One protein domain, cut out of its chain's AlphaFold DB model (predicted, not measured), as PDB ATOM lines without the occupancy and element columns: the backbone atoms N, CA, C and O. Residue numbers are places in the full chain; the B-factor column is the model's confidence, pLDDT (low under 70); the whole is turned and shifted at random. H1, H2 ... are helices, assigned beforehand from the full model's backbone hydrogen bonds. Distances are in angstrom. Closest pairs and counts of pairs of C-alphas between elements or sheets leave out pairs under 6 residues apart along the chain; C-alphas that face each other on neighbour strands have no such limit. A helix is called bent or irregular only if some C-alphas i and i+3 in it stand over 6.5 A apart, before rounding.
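Overview. This is residues 6 to 146 of the 209 residues of an uncharacterized protein of Anaerolinea sp. 'rifampicinis' (UniProt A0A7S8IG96). A long, loose rod is built on a helical hairpin, H4 and H3, whose two long helices run opposite ways from a tight turn at one end of the rod. H2 crosses H3 and packs on both helices of the hairpin in the part away from that turn, while the short H1 packs near the turn. The printed part has 141 residues with four named helices, H1, H2, H3 and H4 in chain order, and no named strand; its class is all helix. It is loose, with a radius of gyration of the C-alphas of 20.3 A, and spans 67 by 25 by 25 A.

Along the chain. H4, the longest helix, holds residues 100 to 141 and is 57.3 A long, from C-alpha 100 at (239.117, 253.811, 260.795) to C-alpha 141 at (271.218, 299.071, 246.587). It has a kink of 39 degrees near residue 115; it is neither bent nor irregular, but only just: C-alphas 116 and 119 are 6.1 A apart. H3, residues 59 to 94, is 52.8 A long. H2, residues 18 to 46, is 41.2 A long. H1 is residues 6 to 13, with C-alpha 6 at (244.652, 252.768, 263.538).

Arrangement. H3 and H4 are the hub, touching three other helices each. They form a helical hairpin at a shallow tilt of 25 degrees, opposite ways; their closest C-alphas, those of Leu 91 and Tyr 103, are 7.1 A apart. With residues 126 to 138 alone H4 touches H2, closest at the C-alphas of Trp 36 and Thr 134, 5.9 A apart. These two run the same way at a tilt of 38 degrees, only just steep. Residues 21 to 33 of H2 touch residues 65 to 77 of H3, opposite ways at a steep tilt of 52 degrees; the closest C-alphas, of Ala 25 and Arg 70, are 5.0 A apart. H1 touches H3 at residues 84 to 92 alone, opposite ways at a shallow tilt of 15 degrees, with the closest C-alphas, of Ser 11 and Glu 85, 6.6 A apart. H1 touches H4 at residues 100 to 104 alone, the same way at 33 degrees, only just shallow; the closest C-alphas, of Val 6 and Arg 100, are 6.3 A apart. H1 and H2 are apart. The helix packing is part aligned, part crossed. Every O i to N i+4 pair is within hydrogen-bond range in H1, H2 and H3, and 34 of 38 are in H4.

Size, cuts and confidence. The C-alphas farthest apart, those of Gly 48 and Arg 97, are 67.2 A from each other. The printed part has no cut. The link from H2 to H3, residues 47 to 58, is long; those from H1 to H2 and from H3 to H4 are tight. The mean pLDDT of the printed part is 91.6, and no printed residue is under 70.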
ATOM      1  N   VAL A   6     245.495 251.940 264.415       86.31
ATOM      2  CA  VAL A   6     244.652 252.768 263.538       86.31
ATOM      3  C   VAL A   6     245.101 254.228 263.596       86.31
ATOM      4  O   VAL A   6     245.314 254.832 262.550       86.31
ATOM      5  N   THR A   7     245.310 254.782 264.791       85.88
ATOM      6  CA  THR A   7     245.787 256.166 264.964       85.88
ATOM      7  C   THR A   7     247.197 256.380 264.413       85.88
ATOM      8  O   THR A   7     247.470 257.438 263.857       85.88
ATOM      9  N   GLU A   8     248.073 255.372 264.469       87.94
ATOM     10  CA  GLU A   8     249.400 255.426 263.836       87.94
ATOM     11  C   GLU A   8     249.303 255.525 262.308       87.94
ATOM     12  O   GLU A   8     249.942 256.383 261.701       87.94
ATOM     13  N   VAL A   9     248.460 254.691 261.685       90.12
ATOM     14  CA  VAL A   9     248.244 254.714 260.230       90.12
ATOM     15  C   VAL A   9     247.626 256.036 259.785       90.12
ATOM     16  O   VAL A   9     248.084 256.622 258.808       90.12
ATOM     17  N   ILE A  10     246.617 256.538 260.505       88.88
ATOM     18  CA  ILE A  10     246.012 257.837 260.182       88.88
ATOM     19  C   ILE A  10     247.040 258.962 260.351       88.88
ATOM     20  O   ILE A  10     247.151 259.811 259.472       88.88
ATOM     21  N   SER A  11     247.846 258.944 261.418       89.38
ATOM     22  CA  SER A  11     248.917 259.930 261.604       89.38
ATOM     23  C   SER A  11     249.919 259.914 260.455       89.38
ATOM     24  O   SER A  11     250.391 260.979 260.074       89.38
ATOM     25  N   PHE A  12     250.265 258.741 259.923       89.25
ATOM     26  CA  PHE A  12     251.178 258.626 258.789       89.25
ATOM     27  C   PHE A  12     250.574 259.215 257.510       89.25
ATOM     28  O   PHE A  12     251.233 260.011 256.852       89.25
ATOM     29  N   ILE A  13     249.314 258.882 257.202       90.19
ATOM     30  CA  ILE A  13     248.600 259.390 256.017       90.19
ATOM     31  C   ILE A  13     248.508 260.918 256.035       90.19
ATOM     32  O   ILE A  13     248.630 261.553 254.997       90.19
ATOM     33  N   TYR A  14     248.291 261.502 257.212       90.81
ATOM     34  CA  TYR A  14     248.161 262.946 257.358       90.81
ATOM     35  C   TYR A  14     249.500 263.665 257.516       90.81
ATOM     36  O   TYR A  14     249.494 264.881 257.595       90.81
ATOM     37  N   ARG A  15     250.657 263.002 257.588       90.44
ATOM     38  CA  ARG A  15     251.941 263.721 257.618       90.44
ATOM     39  C   ARG A  15     252.345 264.118 256.204       90.44
ATOM     40  O   ARG A  15     252.316 263.278 255.311       90.44
ATOM     41  N   MET A  16     252.797 265.363 256.047       91.38
ATOM     42  CA  MET A  16     253.440 265.796 254.808       91.38
ATOM     43  C   MET A  16     254.714 264.982 254.589       91.38
ATOM     44  O   MET A  16     255.568 264.909 255.475       91.38
ATOM     45  N   GLN A  17     254.819 264.374 253.418       91.88
ATOM     46  CA  GLN A  17     256.006 263.675 252.951       91.88
ATOM     47  C   GLN A  17     257.020 264.675 252.390       91.88
ATOM     48  O   GLN A  17     256.653 265.774 251.975       91.88
ATOM     49  N   ASP A  18     258.290 264.280 252.303       90.69
ATOM     50  CA  ASP A  18     259.368 265.167 251.840       90.69
ATOM     51  C   ASP A  18     259.072 265.805 250.472       90.69
ATOM     52  O   ASP A  18     259.287 267.000 250.284       90.69
ATOM     53  N   GLY A  19     258.482 265.046 249.540       92.56
ATOM     54  CA  GLY A  19     258.082 265.572 248.231       92.56
ATOM     55  C   GLY A  19     256.978 266.635 248.293       92.56
ATOM     56  O   GLY A  19     256.983 267.570 247.496       92.56
ATOM     57  N   GLU A  20     256.056 266.534 249.253       93.00
ATOM     58  CA  GLU A  20     255.011 267.542 249.478       93.00
ATOM     59  C   GLU A  20     255.592 268.797 250.138       93.00
ATOM     60  O   GLU A  20     255.174 269.911 249.827       93.00
ATOM     61  N   VAL A  21     256.589 268.638 251.015       95.12
ATOM     62  CA  VAL A  21     257.323 269.768 251.607       95.12
ATOM     63  C   VAL A  21     258.106 270.527 250.533       95.12
ATOM     64  O   VAL A  21     258.117 271.759 250.539       95.12
ATOM     65  N   ASP A  22     258.724 269.814 249.593       95.69
ATOM     66  CA  ASP A  22     259.437 270.427 248.471       95.69
ATOM     67  C   ASP A  22     258.493 271.163 247.510       95.69
ATOM     68  O   ASP A  22     258.826 272.259 247.052       95.69
ATOM     69  N   GLU A  23     257.310 270.613 247.213       95.62
ATOM     70  CA  GLU A  23     256.328 271.319 246.381       95.62
ATOM     71  C   GLU A  23     255.771 272.556 247.094       95.62
ATOM     72  O   GLU A  23     255.734 273.634 246.498       95.62
ATOM     73  N   LEU A  24     255.470 272.455 248.393       94.94
ATOM     74  CA  LEU A  24     255.082 273.611 249.202       94.94
ATOM     75  C   LEU A  24     256.169 274.698 249.182       94.94
ATOM     76  O   LEU A  24     255.867 275.882 249.048       94.94
ATOM     77  N   ALA A  25     257.450 274.323 249.263       96.94
ATOM     78  CA  ALA A  25     258.544 275.288 249.169       96.94
ATOM     79  C   ALA A  25     258.554 276.024 247.816       96.94
ATOM     80  O   ALA A  25     258.809 277.230 247.780       96.94
ATOM     81  N   ARG A  26     258.236 275.339 246.710       96.81
ATOM     82  CA  ARG A  26     258.125 275.964 245.380       96.81
ATOM     83  C   ARG A  26     256.919 276.888 245.275       96.81
ATOM     84  O   ARG A  26     257.027 277.954 244.673       96.81
ATOM     85  N   GLU A  27     255.782 276.512 245.853       95.44
ATOM     86  CA  GLU A  27     254.601 277.378 245.932       95.44
ATOM     87  C   GLU A  27     254.902 278.670 246.696       95.44
ATOM     88  O   GLU A  27     254.608 279.765 246.210       95.44
ATOM     89  N   ILE A  28     255.568 278.549 247.847       96.31
ATOM     90  CA  ILE A  28     256.000 279.697 248.644       96.31
ATOM     91  C   ILE A  28     257.003 280.545 247.849       96.31
ATOM     92  O   ILE A  28     256.842 281.760 247.792       96.31
ATOM     93  N   GLU A  29     257.997 279.948 247.178       97.38
ATOM     94  CA  GLU A  29     258.939 280.677 246.305       97.38
ATOM     95  C   GLU A  29     258.213 281.495 245.231       97.38
ATOM     96  O   GLU A  29     258.491 282.687 245.103       97.38
ATOM     97  N   ARG A  30     257.241 280.906 244.519       96.25
ATOM     98  CA  ARG A  30     256.433 281.626 243.518       96.25
ATOM     99  C   ARG A  30     255.747 282.854 244.127       96.25
ATOM    100  O   ARG A  30     255.887 283.956 243.599       96.25
ATOM    101  N   SER A  31     255.091 282.692 245.277       95.44
ATOM    102  CA  SER A  31     254.425 283.797 245.983       95.44
ATOM    103  C   SER A  31     255.403 284.879 246.474       95.44
ATOM    104  O   SER A  31     255.113 286.078 246.397       95.44
ATOM    105  N   ARG A  32     256.597 284.486 246.935       97.06
ATOM    106  CA  ARG A  32     257.646 285.430 247.353       97.06
ATOM    107  C   ARG A  32     258.196 286.226 246.170       97.06
ATOM    108  O   ARG A  32     258.397 287.427 246.304       97.06
ATOM    109  N   VAL A  33     258.380 285.607 245.002       97.50
ATOM    110  CA  VAL A  33     258.804 286.310 243.775       97.50
ATOM    111  C   VAL A  33     257.771 287.358 243.342       97.50
ATOM    112  O   VAL A  33     258.131 288.465 242.942       97.50
ATOM    113  N   GLU A  34     256.478 287.063 243.461       95.94
ATOM    114  CA  GLU A  34     255.420 288.044 243.184       95.94
ATOM    115  C   GLU A  34     255.420 289.200 244.191       95.94
ATOM    116  O   GLU A  34     255.332 290.373 243.805       95.94
ATOM    117  N   THR A  35     255.582 288.880 245.479       95.44
ATOM    118  CA  THR A  35     255.714 289.882 246.546       95.44
ATOM    119  C   THR A  35     256.932 290.776 246.312       95.44
ATOM    120  O   THR A  35     256.806 291.995 246.381       95.44
ATOM    121  N   TRP A  36     258.080 290.199 245.949       96.81
ATOM    122  CA  TRP A  36     259.309 290.922 245.609       96.81
ATOM    123  C   TRP A  36     259.061 291.999 244.550       96.81
ATOM    124  O   TRP A  36     259.329 293.178 244.778       96.81
ATOM    125  N   ARG A  37     258.462 291.625 243.410       96.94
ATOM    126  CA  ARG A  37     258.156 292.583 242.335       96.94
ATOM    127  C   ARG A  37     257.201 293.675 242.810       96.94
ATOM    128  O   ARG A  37     257.365 294.840 242.462       96.94
ATOM    129  N   THR A  38     256.186 293.307 243.583       95.12
ATOM    130  CA  THR A  38     255.191 294.260 244.092       95.12
ATOM    131  C   THR A  38     255.837 295.288 245.014       95.12
ATOM    132  O   THR A  38     255.657 296.489 244.814       95.12
ATOM    133  N   VAL A  39     256.654 294.821 245.956       93.62
ATOM    134  CA  VAL A  39     257.334 295.667 246.938       93.62
ATOM    135  C   VAL A  39     258.351 296.575 246.258       93.62
ATOM    136  O   VAL A  39     258.353 297.770 246.525       93.62
ATOM    137  N   LEU A  40     259.156 296.073 245.316       95.25
ATOM    138  CA  LEU A  40     260.089 296.923 244.568       95.25
ATOM    139  C   LEU A  40     259.377 298.028 243.785       95.25
ATOM    140  O   LEU A  40     259.841 299.165 243.776       95.25
ATOM    141  N   ARG A  41     258.237 297.721 243.154       94.75
ATOM    142  CA  ARG A  41     257.439 298.730 242.445       94.75
ATOM    143  C   ARG A  41     256.903 299.785 243.407       94.75
ATOM    144  O   ARG A  41     256.972 300.972 243.104       94.75
ATOM    145  N   GLN A  42     256.381 299.352 244.553       91.56
ATOM    146  CA  GLN A  42     255.879 300.253 245.582       91.56
ATOM    147  C   GLN A  42     256.993 301.173 246.093       91.56
ATOM    148  O   GLN A  42     256.824 302.389 246.067       91.56
ATOM    149  N   ARG A  43     258.148 300.615 246.477       89.94
ATOM    150  CA  ARG A  43     259.297 301.397 246.951       89.94
ATOM    151  C   ARG A  43     259.799 302.364 245.884       89.94
ATOM    152  O   ARG A  43     259.985 303.539 246.169       89.94
ATOM    153  N   ALA A  44     259.931 301.929 244.635       91.31
ATOM    154  CA  ALA A  44     260.303 302.832 243.551       91.31
ATOM    155  C   ALA A  44     259.321 304.008 243.416       91.31
ATOM    156  O   ALA A  44     259.750 305.156 243.326       91.31
ATOM    157  N   SER A  45     258.013 303.746 243.492       90.69
ATOM    158  CA  SER A  45     256.988 304.791 243.448       90.69
ATOM    159  C   SER A  45     257.070 305.761 244.630       90.69
ATOM    160  O   SER A  45     256.963 306.968 244.423       90.69
ATOM    161  N   GLU A  46     257.269 305.260 245.853       86.44
ATOM    162  CA  GLU A  46     257.456 306.080 247.067       86.44
ATOM    163  C   GLU A  46     258.667 307.016 246.951       86.44
ATOM    164  O   GLU A  46     258.661 308.113 247.503       86.44
ATOM    165  N   HIS A  47     259.677 306.601 246.187       86.56
ATOM    166  CA  HIS A  47     260.922 307.327 245.966       86.56
ATOM    167  C   HIS A  47     260.957 308.106 244.630       86.56
ATOM    168  O   HIS A  47     262.023 308.533 244.191       86.56
ATOM    169  N   GLY A  48     259.796 308.335 243.998       87.19
ATOM    170  CA  GLY A  48     259.645 309.221 242.832       87.19
ATOM    171  C   GLY A  48     259.623 308.532 241.461       87.19
ATOM    172  O   GLY A  48     259.480 309.205 240.442       87.19
ATOM    173  N   VAL A  49     259.704 307.200 241.407       89.25
ATOM    174  CA  VAL A  49     259.776 306.413 240.163       89.25
ATOM    175  C   VAL A  49     258.543 305.519 240.004       89.25
ATOM    176  O   VAL A  49     258.570 304.305 240.204       89.25
ATOM    177  N   SER A  50     257.423 306.124 239.612       85.06
ATOM    178  CA  SER A  50     256.105 305.464 239.573       85.06
ATOM    179  C   SER A  50     255.961 304.375 238.497       85.06
ATOM    180  O   SER A  50     255.124 303.486 238.632       85.06
ATOM    181  N   ASN A  51     256.770 304.422 237.432       86.12
ATOM    182  CA  ASN A  51     256.690 303.507 236.282       86.12
ATOM    183  C   ASN A  51     257.770 302.412 236.292       86.12
ATOM    184  O   ASN A  51     258.074 301.830 235.249       86.12
ATOM    185  N   ALA A  52     258.368 302.136 237.454       87.75
ATOM    186  CA  ALA A  52     259.372 301.090 237.588       87.75
ATOM    187  C   ALA A  52     258.835 299.717 237.142       87.75
ATOM    188  O   ALA A  52     257.695 299.337 237.435       87.75
ATOM    189  N   GLN A  53     259.694 298.954 236.463       91.69
ATOM    190  CA  GLN A  53     259.435 297.578 236.031       91.69
ATOM    191  C   GLN A  53     260.407 296.631 236.741       91.69
ATOM    192  O   GLN A  53     261.491 296.371 236.215       91.69
ATOM    193  N   PRO A  54     260.066 296.153 237.951       94.00
ATOM    194  CA  PRO A  54     260.977 295.337 238.735       94.00
ATOM    195  C   PRO A  54     261.339 294.035 238.042       94.00
ATOM    196  O   PRO A  54     260.474 293.371 237.463       94.00
ATOM    197  N   ARG A  55     262.612 293.656 238.145       94.25
ATOM    198  CA  ARG A  55     263.093 292.359 237.681       94.25
ATOM    199  C   ARG A  55     262.857 291.288 238.734       94.25
ATOM    200  O   ARG A  55     262.678 291.557 239.925       94.25
ATOM    201  N   ASP A  56     262.893 290.049 238.268       95.50
ATOM    202  CA  ASP A  56     262.889 288.881 239.138       95.50
ATOM    203  C   ASP A  56     264.140 288.863 240.014       95.50
ATOM    204  O   ASP A  56     265.209 289.296 239.567       95.50
ATOM    205  N   PRO A  57     264.038 288.335 241.244       96.56
ATOM    206  CA  PRO A  57     265.211 288.153 242.076       96.56
ATOM    207  C   PRO A  57     266.199 287.230 241.359       96.56
ATOM    208  O   PRO A  57     265.826 286.215 240.763       96.56
ATOM    209  N   SER A  58     267.480 287.570 241.433       96.00
ATOM    210  CA  SER A  58     268.558 286.817 240.797       96.00
ATOM    211  C   SER A  58     269.748 286.668 241.744       96.00
ATOM    212  O   SER A  58     269.782 287.267 242.819       96.00
ATOM    213  N   GLY A  59     270.709 285.809 241.389       95.62
ATOM    214  CA  GLY A  59     271.940 285.632 242.162       95.62
ATOM    215  C   GLY A  59     271.685 285.337 243.644       95.62
ATOM    216  O   GLY A  59     271.046 284.340 243.985       95.62
ATOM    217  N   VAL A  60     272.206 286.204 244.516       95.75
ATOM    218  CA  VAL A  60     272.093 286.080 245.978       95.75
ATOM    219  C   VAL A  60     270.656 286.245 246.480       95.75
ATOM    220  O   VAL A  60     270.259 285.541 247.402       95.75
ATOM    221  N   ASP A  61     269.850 287.098 245.844       96.69
ATOM    222  CA  ASP A  61     268.470 287.363 246.264       96.69
ATOM    223  C   ASP A  61     267.558 286.169 245.993       96.69
ATOM    224  O   ASP A  61     266.742 285.789 246.831       96.69
ATOM    225  N   LEU A  62     267.754 285.511 244.848       97.38
ATOM    226  CA  LEU A  62     267.038 284.277 244.534       97.38
ATOM    227  C   LEU A  62     267.432 283.136 245.481       97.38
ATOM    228  O   LEU A  62     266.581 282.349 245.892       97.38
ATOM    229  N   GLN A  63     268.717 283.030 245.829       97.94
ATOM    230  CA  GLN A  63     269.186 282.028 246.789       97.94
ATOM    231  C   GLN A  63     268.565 282.239 248.170       97.94
ATOM    232  O   GLN A  63     268.151 281.264 248.800       97.94
ATOM    233  N   GLU A  64     268.451 283.494 248.603       96.94
ATOM    234  CA  GLU A  64     267.860 283.845 249.888       96.94
ATOM    235  C   GLU A  64     266.352 283.587 249.919       96.94
ATOM    236  O   GLU A  64     265.871 282.894 250.816       96.94
ATOM    237  N   ILE A  65     265.610 284.005 248.887       97.00
ATOM    238  CA  ILE A  65     264.179 283.684 248.761       97.00
ATOM    239  C   ILE A  65     263.960 282.167 248.797       97.00
ATOM    240  O   ILE A  65     263.099 281.682 249.528       97.00
ATOM    241  N   ARG A  66     264.789 281.388 248.090       98.00
ATOM    242  CA  ARG A  66     264.740 279.915 248.127       98.00
ATOM    243  C   ARG A  66     265.057 279.331 249.495       98.00
ATOM    244  O   ARG A  66     264.551 278.259 249.829       98.00
ATOM    245  N   ARG A  67     265.961 279.947 250.257       97.81
ATOM    246  CA  ARG A  67     266.275 279.529 251.628       97.81
ATOM    247  C   ARG A  67     265.061 279.769 252.527       97.81
ATOM    248  O   ARG A  67     264.584 278.814 253.134       97.81
ATOM    249  N   MET A  68     264.517 280.988 252.516       95.75
ATOM    250  CA  MET A  68     263.332 281.372 253.289       95.75
ATOM    251  C   MET A  68     262.125 280.481 252.965       95.75
ATOM    252  O   MET A  68     261.471 279.981 253.876       95.75
ATOM    253  N   SER A  69     261.857 280.203 251.683       97.12
ATOM    254  CA  SER A  69     260.755 279.319 251.280       97.12
ATOM    255  C   SER A  69     260.890 277.897 251.821       97.12
ATOM    256  O   SER A  69     259.908 277.307 252.266       97.12
ATOM    257  N   ARG A  70     262.107 277.335 251.805       97.38
ATOM    258  CA  ARG A  70     262.369 275.987 252.338       97.38
ATOM    259  C   ARG A  70     262.230 275.936 253.856       97.38
ATOM    260  O   ARG A  70     261.740 274.943 254.390       97.38
ATOM    261  N   GLU A  71     262.662 276.980 254.553       94.62
ATOM    262  CA  GLU A  71     262.509 277.085 256.007       94.62
ATOM    263  C   GLU A  71     261.042 277.189 256.417       94.62
ATOM    264  O   GLU A  71     260.605 276.447 257.302       94.62
ATOM    265  N   ASP A  72     260.266 278.017 255.720       93.56
ATOM    266  CA  ASP A  72     258.831 278.138 255.960       93.56
ATOM    267  C   ASP A  72     258.099 276.830 255.675       93.56
ATOM    268  O   ASP A  72     257.343 276.369 256.530       93.56
ATOM    269  N   ALA A  73     258.362 276.180 254.536       95.50
ATOM    270  CA  ALA A  73     257.740 274.900 254.199       95.50
ATOM    271  C   ALA A  73     258.000 273.839 255.281       95.50
ATOM    272  O   ALA A  73     257.072 273.173 255.747       95.50
ATOM    273  N   ARG A  74     259.244 273.734 255.764       95.19
ATOM    274  CA  ARG A  74     259.605 272.829 256.868       95.19
ATOM    275  C   ARG A  74     258.910 273.205 258.171       95.19
ATOM    276  O   ARG A  74     258.428 272.331 258.888       95.19
ATOM    277  N   SER A  75     258.846 274.492 258.499       92.75
ATOM    278  CA  SER A  75     258.168 274.983 259.703       92.75
ATOM    279  C   SER A  75     256.664 274.683 259.675       92.75
ATOM    280  O   SER A  75     256.091 274.228 260.675       92.75
ATOM    281  N   ILE A  76     256.029 274.860 258.512       92.50
ATOM    282  CA  ILE A  76     254.624 274.524 258.263       92.50
ATOM    283  C   ILE A  76     254.412 273.021 258.427       92.50
ATOM    284  O   ILE A  76     253.557 272.632 259.225       92.50
ATOM    285  N   ALA A  77     255.228 272.188 257.778       93.44
ATOM    286  CA  ALA A  77     255.145 270.730 257.871       93.44
ATOM    287  C   ALA A  77     255.328 270.225 259.314       93.44
ATOM    288  O   ALA A  77     254.534 269.426 259.810       93.44
ATOM    289  N   ASN A  78     256.309 270.763 260.044       92.94
ATOM    290  CA  ASN A  78     256.543 270.434 261.453       92.94
ATOM    291  C   ASN A  78     255.380 270.863 262.357       92.94
ATOM    292  O   ASN A  78     255.079 270.219 263.364       92.94
ATOM    293  N   THR A  79     254.742 271.991 262.052       92.25
ATOM    294  CA  THR A  79     253.558 272.453 262.785       92.25
ATOM    295  C   THR A  79     252.356 271.573 262.479       92.25
ATOM    296  O   THR A  79     251.670 271.146 263.401       92.25
ATOM    297  N   TRP A  80     252.150 271.239 261.209       93.31
ATOM    298  CA  TRP A  80     251.104 270.336 260.758       93.31
ATOM    299  C   TRP A  80     251.219 268.953 261.407       93.31
ATOM    300  O   TRP A  80     250.252 268.484 261.997       93.31
ATOM    301  N   ALA A  81     252.409 268.347 261.410       92.31
ATOM    302  CA  ALA A  81     252.636 267.049 262.041       92.31
ATOM    303  C   ALA A  81     252.283 267.062 263.540       92.31
ATOM    304  O   ALA A  81     251.562 266.185 264.012       92.31
ATOM    305  N   ARG A  82     252.724 268.087 264.282       92.94
ATOM    306  CA  ARG A  82     252.385 268.244 265.709       92.94
ATOM    307  C   ARG A  82     250.888 268.445 265.936       92.94
ATOM    308  O   ARG A  82     250.339 267.932 266.909       92.94
ATOM    309  N   ASP A  83     250.236 269.203 265.065       93.19
ATOM    310  CA  ASP A  83     248.803 269.472 265.151       93.19
ATOM    311  C   ASP A  83     247.976 268.204 264.861       93.19
ATOM    312  O   ASP A  83     247.038 267.913 265.603       93.19
ATOM    313  N   VAL A  84     248.370 267.410 263.857       94.44
ATOM    314  CA  VAL A  84     247.775 266.097 263.534       94.44
ATOM    315  C   VAL A  84     247.856 265.160 264.734       94.44
ATOM    316  O   VAL A  84     246.865 264.541 265.112       94.44
ATOM    317  N   GLU A  85     249.028 265.075 265.359       93.50
ATOM    318  CA  GLU A  85     249.248 264.236 266.536       93.50
ATOM    319  C   GLU A  85     248.332 264.616 267.699       93.50
ATOM    320  O   GLU A  85     247.645 263.757 268.249       93.50
ATOM    321  N   ARG A  86     248.267 265.909 268.027       94.06
ATOM    322  CA  ARG A  86     247.401 266.422 269.097       94.06
ATOM    323  C   ARG A  86     245.928 266.160 268.817       94.06
ATOM    324  O   ARG A  86     245.186 265.807 269.732       94.06
ATOM    325  N   GLN A  87     245.495 266.340 267.571       95.69
ATOM    326  CA  GLN A  87     244.107 266.097 267.203       95.69
ATOM    327  C   GLN A  87     243.758 264.609 267.295       95.69
ATOM    328  O   GLN A  87     242.693 264.264 267.806       95.69
ATOM    329  N   LEU A  88     244.651 263.721 266.857       94.44
ATOM    330  CA  LEU A  88     244.447 262.279 266.986       94.44
ATOM    331  C   LEU A  88     244.402 261.828 268.443       94.44
ATOM    332  O   LEU A  88     243.541 261.020 268.784       94.44
ATOM    333  N   ASP A  89     245.265 262.372 269.299       93.81
ATOM    334  CA  ASP A  89     245.240 262.077 270.733       93.81
ATOM    335  C   ASP A  89     243.902 262.521 271.351       93.81
ATOM    336  O   ASP A  89     243.246 261.729 272.027       93.81
ATOM    337  N   LYS A  90     243.410 263.720 271.009       95.06
ATOM    338  CA  LYS A  90     242.087 264.212 271.436       95.06
ATOM    339  C   LYS A  90     240.933 263.315 270.963       95.06
ATOM    340  O   LYS A  90     240.004 263.035 271.724       95.06
ATOM    341  N   LEU A  91     240.961 262.868 269.707       95.62
ATOM    342  CA  LEU A  91     239.947 261.953 269.168       95.62
ATOM    343  C   LEU A  91     240.001 260.588 269.860       95.62
ATOM    344  O   LEU A  91     238.954 260.011 270.154       95.62
ATOM    345  N   TYR A  92     241.204 260.089 270.149       93.69
ATOM    346  CA  TYR A  92     241.397 258.828 270.855       93.69
ATOM    347  C   TYR A  92     240.888 258.903 272.296       93.69
ATOM    348  O   TYR A  92     240.182 258.001 272.731       93.69
ATOM    349  N   GLU A  93     241.179 259.987 273.019       94.38
ATOM    350  CA  GLU A  93     240.644 260.227 274.366       94.38
ATOM    351  C   GLU A  93     239.110 260.280 274.372       94.38
ATOM    352  O   GLU A  93     238.470 259.760 275.284       94.38
ATOM    353  N   THR A  94     238.517 260.858 273.324       95.00
ATOM    354  CA  THR A  94     237.059 260.967 273.174       95.00
ATOM    355  C   THR A  94     236.410 259.615 272.858       95.00
ATOM    356  O   THR A  94     235.363 259.283 273.414       95.00
ATOM    357  N   ASN A  95     237.004 258.820 271.963       93.75
ATOM    358  CA  ASN A  95     236.495 257.498 271.602       93.75
ATOM    359  C   ASN A  95     237.634 256.503 271.301       93.75
ATOM    360  O   ASN A  95     237.953 256.256 270.132       93.75
ATOM    361  N   PRO A  96     238.176 255.821 272.327       91.44
ATOM    362  CA  PRO A  96     239.291 254.886 272.150       91.44
ATOM    363  C   PRO A  96     238.959 253.694 271.242       91.44
ATOM    364  O   PRO A  96     239.844 253.107 270.617       91.44
ATOM    365  N   ARG A  97     237.670 253.327 271.160       90.75
ATOM    366  CA  ARG A  97     237.145 252.231 270.329       90.75
ATOM    367  C   ARG A  97     236.716 252.691 268.932       90.75
ATOM    368  O   ARG A  97     236.113 251.909 268.198       90.75
ATOM    369  N   GLY A  98     237.016 253.938 268.562       90.38
ATOM    370  CA  GLY A  98     236.787 254.456 267.220       90.38
ATOM    371  C   GLY A  98     237.401 253.539 266.158       90.38
ATOM    372  O   GLY A  98     238.503 253.014 266.319       90.38
ATOM    373  N   ASN A  99     236.677 253.322 265.065       91.75
ATOM    374  CA  ASN A  99     237.191 252.584 263.915       91.75
ATOM    375  C   ASN A  99     237.884 253.541 262.923       91.75
ATOM    376  O   ASN A  99     237.903 254.757 263.117       91.75
ATOM    377  N   ARG A 100     238.441 253.004 261.830       92.12
ATOM    378  CA  ARG A 100     239.117 253.811 260.795       92.12
ATOM    379  C   ARG A 100     238.239 254.943 260.258       92.12
ATOM    380  O   ARG A 100     238.739 256.039 260.050       92.12
ATOM    381  N   VAL A 101     236.955 254.663 260.022       93.69
ATOM    382  CA  VAL A 101     236.011 255.632 259.450       93.69
ATOM    383  C   VAL A 101     235.821 256.808 260.402       93.69
ATOM    384  O   VAL A 101     235.937 257.944 259.965       93.69
ATOM    385  N   TYR A 102     235.635 256.535 261.696       95.06
ATOM    386  CA  TYR A 102     235.516 257.567 262.724       95.06
ATOM    387  C   TYR A 102     236.729 258.506 262.746       95.06
ATOM    388  O   TYR A 102     236.563 259.723 262.690       95.06
ATOM    389  N   TYR A 103     237.950 257.965 262.803       93.88
ATOM    390  CA  TYR A 103     239.147 258.809 262.842       93.88
ATOM    391  C   TYR A 103     239.348 259.574 261.534       93.88
ATOM    392  O   TYR A 103     239.629 260.766 261.578       93.88
ATOM    393  N   ALA A 104     239.170 258.919 260.385       93.50
ATOM    394  CA  ALA A 104     239.357 259.554 259.084       93.50
ATOM    395  C   ALA A 104     238.378 260.717 258.866       93.50
ATOM    396  O   ALA A 104     238.826 261.806 258.523       93.50
ATOM    397  N   SER A 105     237.081 260.524 259.136       95.44
ATOM    398  CA  SER A 105     236.073 261.571 258.926       95.44
ATOM    399  C   SER A 105     236.287 262.772 259.848       95.44
ATOM    400  O   SER A 105     236.149 263.913 259.424       95.44
ATOM    401  N   ASN A 106     236.652 262.538 261.114       96.38
ATOM    402  CA  ASN A 106     236.916 263.630 262.053       96.38
ATOM    403  C   ASN A 106     238.216 264.373 261.723       96.38
ATOM    404  O   ASN A 106     238.275 265.590 261.886       96.38
ATOM    405  N   MET A 107     239.248 263.659 261.262       96.06
ATOM    406  CA  MET A 107     240.490 264.281 260.805       96.06
ATOM    407  C   MET A 107     240.281 265.116 259.544       96.06
ATOM    408  O   MET A 107     240.844 266.202 259.459       96.06
ATOM    409  N   GLU A 108     239.448 264.660 258.610       94.88
ATOM    410  CA  GLU A 108     239.128 265.397 257.384       94.88
ATOM    411  C   GLU A 108     238.379 266.698 257.695       94.88
ATOM    412  O   GLU A 108     238.788 267.772 257.252       94.88
ATOM    413  N   THR A 109     237.342 266.636 258.540       95.06
ATOM    414  CA  THR A 109     236.632 267.834 259.018       95.06
ATOM    415  C   THR A 109     237.590 268.815 259.689       95.06
ATOM    416  O   THR A 109     237.630 269.992 259.334       95.06
ATOM    417  N   TRP A 110     238.411 268.327 260.621       95.56
ATOM    418  CA  TRP A 110     239.373 269.161 261.334       95.56
ATOM    419  C   TRP A 110     240.418 269.793 260.404       95.56
ATOM    420  O   TRP A 110     240.736 270.974 260.550       95.56
ATOM    421  N   ALA A 111     240.944 269.034 259.440       93.38
ATOM    422  CA  ALA A 111     241.914 269.523 258.467       93.38
ATOM    423  C   ALA A 111     241.333 270.677 257.638       93.38
ATOM    424  O   ALA A 111     241.967 271.726 257.517       93.38
ATOM    425  N   ASN A 112     240.096 270.522 257.156       91.94
ATOM    426  CA  ASN A 112     239.388 271.546 256.388       91.94
ATOM    427  C   ASN A 112     239.127 272.821 257.205       91.94
ATOM    428  O   ASN A 112     239.304 273.932 256.702       91.94
ATOM    429  N   GLU A 113     238.726 272.685 258.469       90.56
ATOM    430  CA  GLU A 113     238.544 273.829 259.372       90.56
ATOM    431  C   GLU A 113     239.871 274.536 259.656       90.56
ATOM    432  O   GLU A 113     239.942 275.768 259.666       90.56
ATOM    433  N   ARG A 114     240.944 273.764 259.863       89.62
ATOM    434  CA  ARG A 114     242.279 274.297 260.127       89.62
ATOM    435  C   ARG A 114     242.804 275.117 258.957       89.62
ATOM    436  O   ARG A 114     243.357 276.201 259.167       89.62
ATOM    437  N   GLU A 115     242.629 274.608 257.747       87.38
ATOM    438  CA  GLU A 115     243.143 275.240 256.538       87.38
ATOM    439  C   GLU A 115     242.577 276.651 256.341       87.38
ATOM    440  O   GLU A 115     243.318 277.582 256.024       87.38
ATOM    441  N   GLN A 116     241.295 276.865 256.650       83.50
ATOM    442  CA  GLN A 116     240.630 278.163 256.471       83.50
ATOM    443  C   GLN A 116     241.288 279.316 257.243       83.50
ATOM    444  O   GLN A 116     241.359 280.440 256.737       83.50
ATOM    445  N   TRP A 117     241.762 279.070 258.469       77.06
ATOM    446  CA  TRP A 117     242.404 280.112 259.275       77.06
ATOM    447  C   TRP A 117     243.930 280.076 259.180       77.06
ATOM    448  O   TRP A 117     244.555 281.139 259.228       77.06
ATOM    449  N   LYS A 118     244.547 278.895 259.032       82.94
ATOM    450  CA  LYS A 118     246.010 278.768 259.016       82.94
ATOM    451  C   LYS A 118     246.628 279.265 257.714       82.94
ATOM    452  O   LYS A 118     247.655 279.938 257.784       82.94
ATOM    453  N   SER A 119     245.982 279.018 256.572       83.56
ATOM    454  CA  SER A 119     246.411 279.530 255.261       83.56
ATOM    455  C   SER A 119     246.644 281.040 255.301       83.56
ATOM    456  O   SER A 119     247.729 281.515 254.987       83.56
ATOM    457  N   ARG A 120     245.678 281.800 255.832       83.12
ATOM    458  CA  ARG A 120     245.771 283.262 255.975       83.12
ATOM    459  C   ARG A 120     246.962 283.697 256.827       83.12
ATOM    460  O   ARG A 120     247.627 284.674 256.488       83.12
ATOM    461  N   GLN A 121     247.238 282.987 257.925       81.94
ATOM    462  CA  GLN A 121     248.401 283.280 258.770       81.94
ATOM    463  C   GLN A 121     249.714 283.046 258.018       81.94
ATOM    464  O   GLN A 121     250.618 283.876 258.103       81.94
ATOM    465  N   ILE A 122     249.805 281.933 257.286       85.75
ATOM    466  CA  ILE A 122     250.987 281.553 256.505       85.75
ATOM    467  C   ILE A 122     251.229 282.562 255.382       85.75
ATOM    468  O   ILE A 122     252.333 283.098 255.279       85.75
ATOM    469  N   SER A 123     250.203 282.884 254.591       86.00
ATOM    470  CA  SER A 123     250.303 283.856 253.499       86.00
ATOM    471  C   SER A 123     250.746 285.224 254.008       86.00
ATOM    472  O   SER A 123     251.643 285.838 253.438       86.00
ATOM    473  N   ARG A 124     250.176 285.688 255.126       84.88
ATOM    474  CA  ARG A 124     250.542 286.976 255.716       84.88
ATOM    475  C   ARG A 124     251.983 287.006 256.214       84.88
ATOM    476  O   ARG A 124     252.692 287.970 255.948       84.88
ATOM    477  N   TYR A 125     252.423 285.963 256.915       86.25
ATOM    478  CA  TYR A 125     253.808 285.869 257.376       86.25
ATOM    479  C   TYR A 125     254.796 285.825 256.199       86.25
ATOM    480  O   TYR A 125     255.806 286.532 256.195       86.25
ATOM    481  N   THR A 126     254.467 285.042 255.167       88.69
ATOM    482  CA  THR A 126     255.250 284.935 253.928       88.69
ATOM    483  C   THR A 126     255.378 286.294 253.246       88.69
ATOM    484  O   THR A 126     256.487 286.708 252.907       88.69
ATOM    485  N   TYR A 127     254.267 287.023 253.108       89.62
ATOM    486  CA  TYR A 127     254.254 288.371 252.546       89.62
ATOM    487  C   TYR A 127     255.143 289.319 253.357       89.62
ATOM    488  O   TYR A 127     256.099 289.865 252.817       89.62
ATOM    489  N   GLN A 128     254.892 289.458 254.663       85.81
ATOM    490  CA  GLN A 128     255.577 290.447 255.503       85.81
ATOM    491  C   GLN A 128     257.084 290.182 255.612       85.81
ATOM    492  O   GLN A 128     257.882 291.111 255.539       85.81
ATOM    493  N   SER A 129     257.494 288.915 255.733       88.81
ATOM    494  CA  SER A 129     258.922 288.567 255.740       88.81
ATOM    495  C   SER A 129     259.600 288.863 254.395       88.81
ATOM    496  O   SER A 129     260.750 289.297 254.372       88.81
ATOM    497  N   THR A 130     258.897 288.670 253.272       92.69
ATOM    498  CA  THR A 130     259.420 289.018 251.939       92.69
ATOM    499  C   THR A 130     259.489 290.523 251.737       92.69
ATOM    500  O   THR A 130     260.482 291.024 251.220       92.69
ATOM    501  N   GLU A 131     258.450 291.249 252.144       90.00
ATOM    502  CA  GLU A 131     258.393 292.706 252.093       90.00
ATOM    503  C   GLU A 131     259.542 293.329 252.875       90.00
ATOM    504  O   GLU A 131     260.214 294.222 252.355       90.00
ATOM    505  N   PHE A 132     259.805 292.823 254.080       85.25
ATOM    506  CA  PHE A 132     260.918 293.269 254.902       85.25
ATOM    507  C   PHE A 132     262.260 293.073 254.184       85.25
ATOM    508  O   PHE A 132     262.985 294.044 253.965       85.25
ATOM    509  N   TYR A 133     262.550 291.843 253.740       91.44
ATOM    510  CA  TYR A 133     263.784 291.531 253.013       91.44
ATOM    511  C   TYR A 133     263.951 292.397 251.753       91.44
ATOM    512  O   TYR A 133     264.996 293.003 251.528       91.44
ATOM    513  N   THR A 134     262.897 292.502 250.943       93.06
ATOM    514  CA  THR A 134     262.923 293.243 249.674       93.06
ATOM    515  C   THR A 134     263.115 294.742 249.900       93.06
ATOM    516  O   THR A 134     263.879 295.380 249.178       93.06
ATOM    517  N   SER A 135     262.448 295.308 250.910       87.62
ATOM    518  CA  SER A 135     262.577 296.727 251.260       87.62
ATOM    519  C   SER A 135     263.995 297.060 251.723       87.62
ATOM    520  O   SER A 135     264.553 298.075 251.306       87.62
ATOM    521  N   ASP A 136     264.603 296.185 252.529       85.75
ATOM    522  CA  ASP A 136     265.996 296.334 252.951       85.75
ATOM    523  C   ASP A 136     266.954 296.269 251.752       85.75
ATOM    524  O   ASP A 136     267.790 297.157 251.574       85.75
ATOM    525  N   ARG A 137     266.779 295.293 250.851       91.12
ATOM    526  CA  ARG A 137     267.575 295.202 249.617       91.12
ATOM    527  C   ARG A 137     267.446 296.444 248.748       91.12
ATOM    528  O   ARG A 137     268.468 296.984 248.326       91.12
ATOM    529  N   PHE A 138     266.225 296.924 248.527       90.38
ATOM    530  CA  PHE A 138     265.975 298.148 247.770       90.38
ATOM    531  C   PHE A 138     266.735 299.330 248.357       90.38
ATOM    532  O   PHE A 138     267.447 300.034 247.644       90.38
ATOM    533  N   ARG A 139     266.649 299.514 249.672       83.94
ATOM    534  CA  ARG A 139     267.344 300.588 250.373       83.94
ATOM    535  C   ARG A 139     268.865 300.474 250.261       83.94
ATOM    536  O   ARG A 139     269.526 301.478 249.996       83.94
ATOM    537  N   GLN A 140     269.424 299.280 250.470       85.50
ATOM    538  CA  GLN A 140     270.871 299.050 250.402       85.50
ATOM    539  C   GLN A 140     271.435 299.370 249.018       85.50
ATOM    540  O   GLN A 140     272.459 300.043 248.920       85.50
ATOM    541  N   GLN A 141     270.757 298.910 247.966       90.62
ATOM    542  CA  GLN A 141     271.218 299.071 246.587       90.62
ATOM    543  C   GLN A 141     271.066 300.511 246.086       90.62
ATOM    544  O   GLN A 141     271.904 300.976 245.323       90.62
ATOM    545  N   ASN A 142     270.055 301.237 246.567       86.69
ATOM    546  CA  ASN A 142     269.803 302.630 246.191       86.69
ATOM    547  C   ASN A 142     270.501 303.663 247.088       86.69
ATOM    548  O   ASN A 142     270.272 304.859 246.948       86.69
ATOM    549  N   GLY A 143     271.330 303.233 248.046       81.19
ATOM    550  CA  GLY A 143     272.123 304.157 248.859       81.19
ATOM    551  C   GLY A 143     271.300 305.121 249.723       81.19
ATOM    552  O   GLY A 143     271.810 306.181 250.082       81.19
ATOM    553  N   LEU A 144     270.070 304.748 250.101       77.25
ATOM    554  CA  LEU A 144     269.099 305.582 250.836       77.25
ATOM    555  C   LEU A 144     269.469 305.762 252.326       77.25
ATOM    556  O   LEU A 144     268.689 305.492 253.243       77.25
ATOM    557  N   ARG A 145     270.715 306.162 252.595       70.69
ATOM    558  CA  ARG A 145     271.267 306.359 253.938       70.69
ATOM    559  C   ARG A 145     270.584 307.545 254.617       70.69
ATOM    560  O   ARG A 145     270.394 308.593 254.014       70.69
ATOM    561  N   GLY A 146     270.267 307.388 255.902       75.81
ATOM    562  CA  GLY A 146     269.621 308.436 256.699       75.81
ATOM    563  C   GLY A 146     268.092 308.440 256.636       75.81
ATOM    564  O   GLY A 146     267.485 309.221 257.370       75.81
TER     565      GLY A 146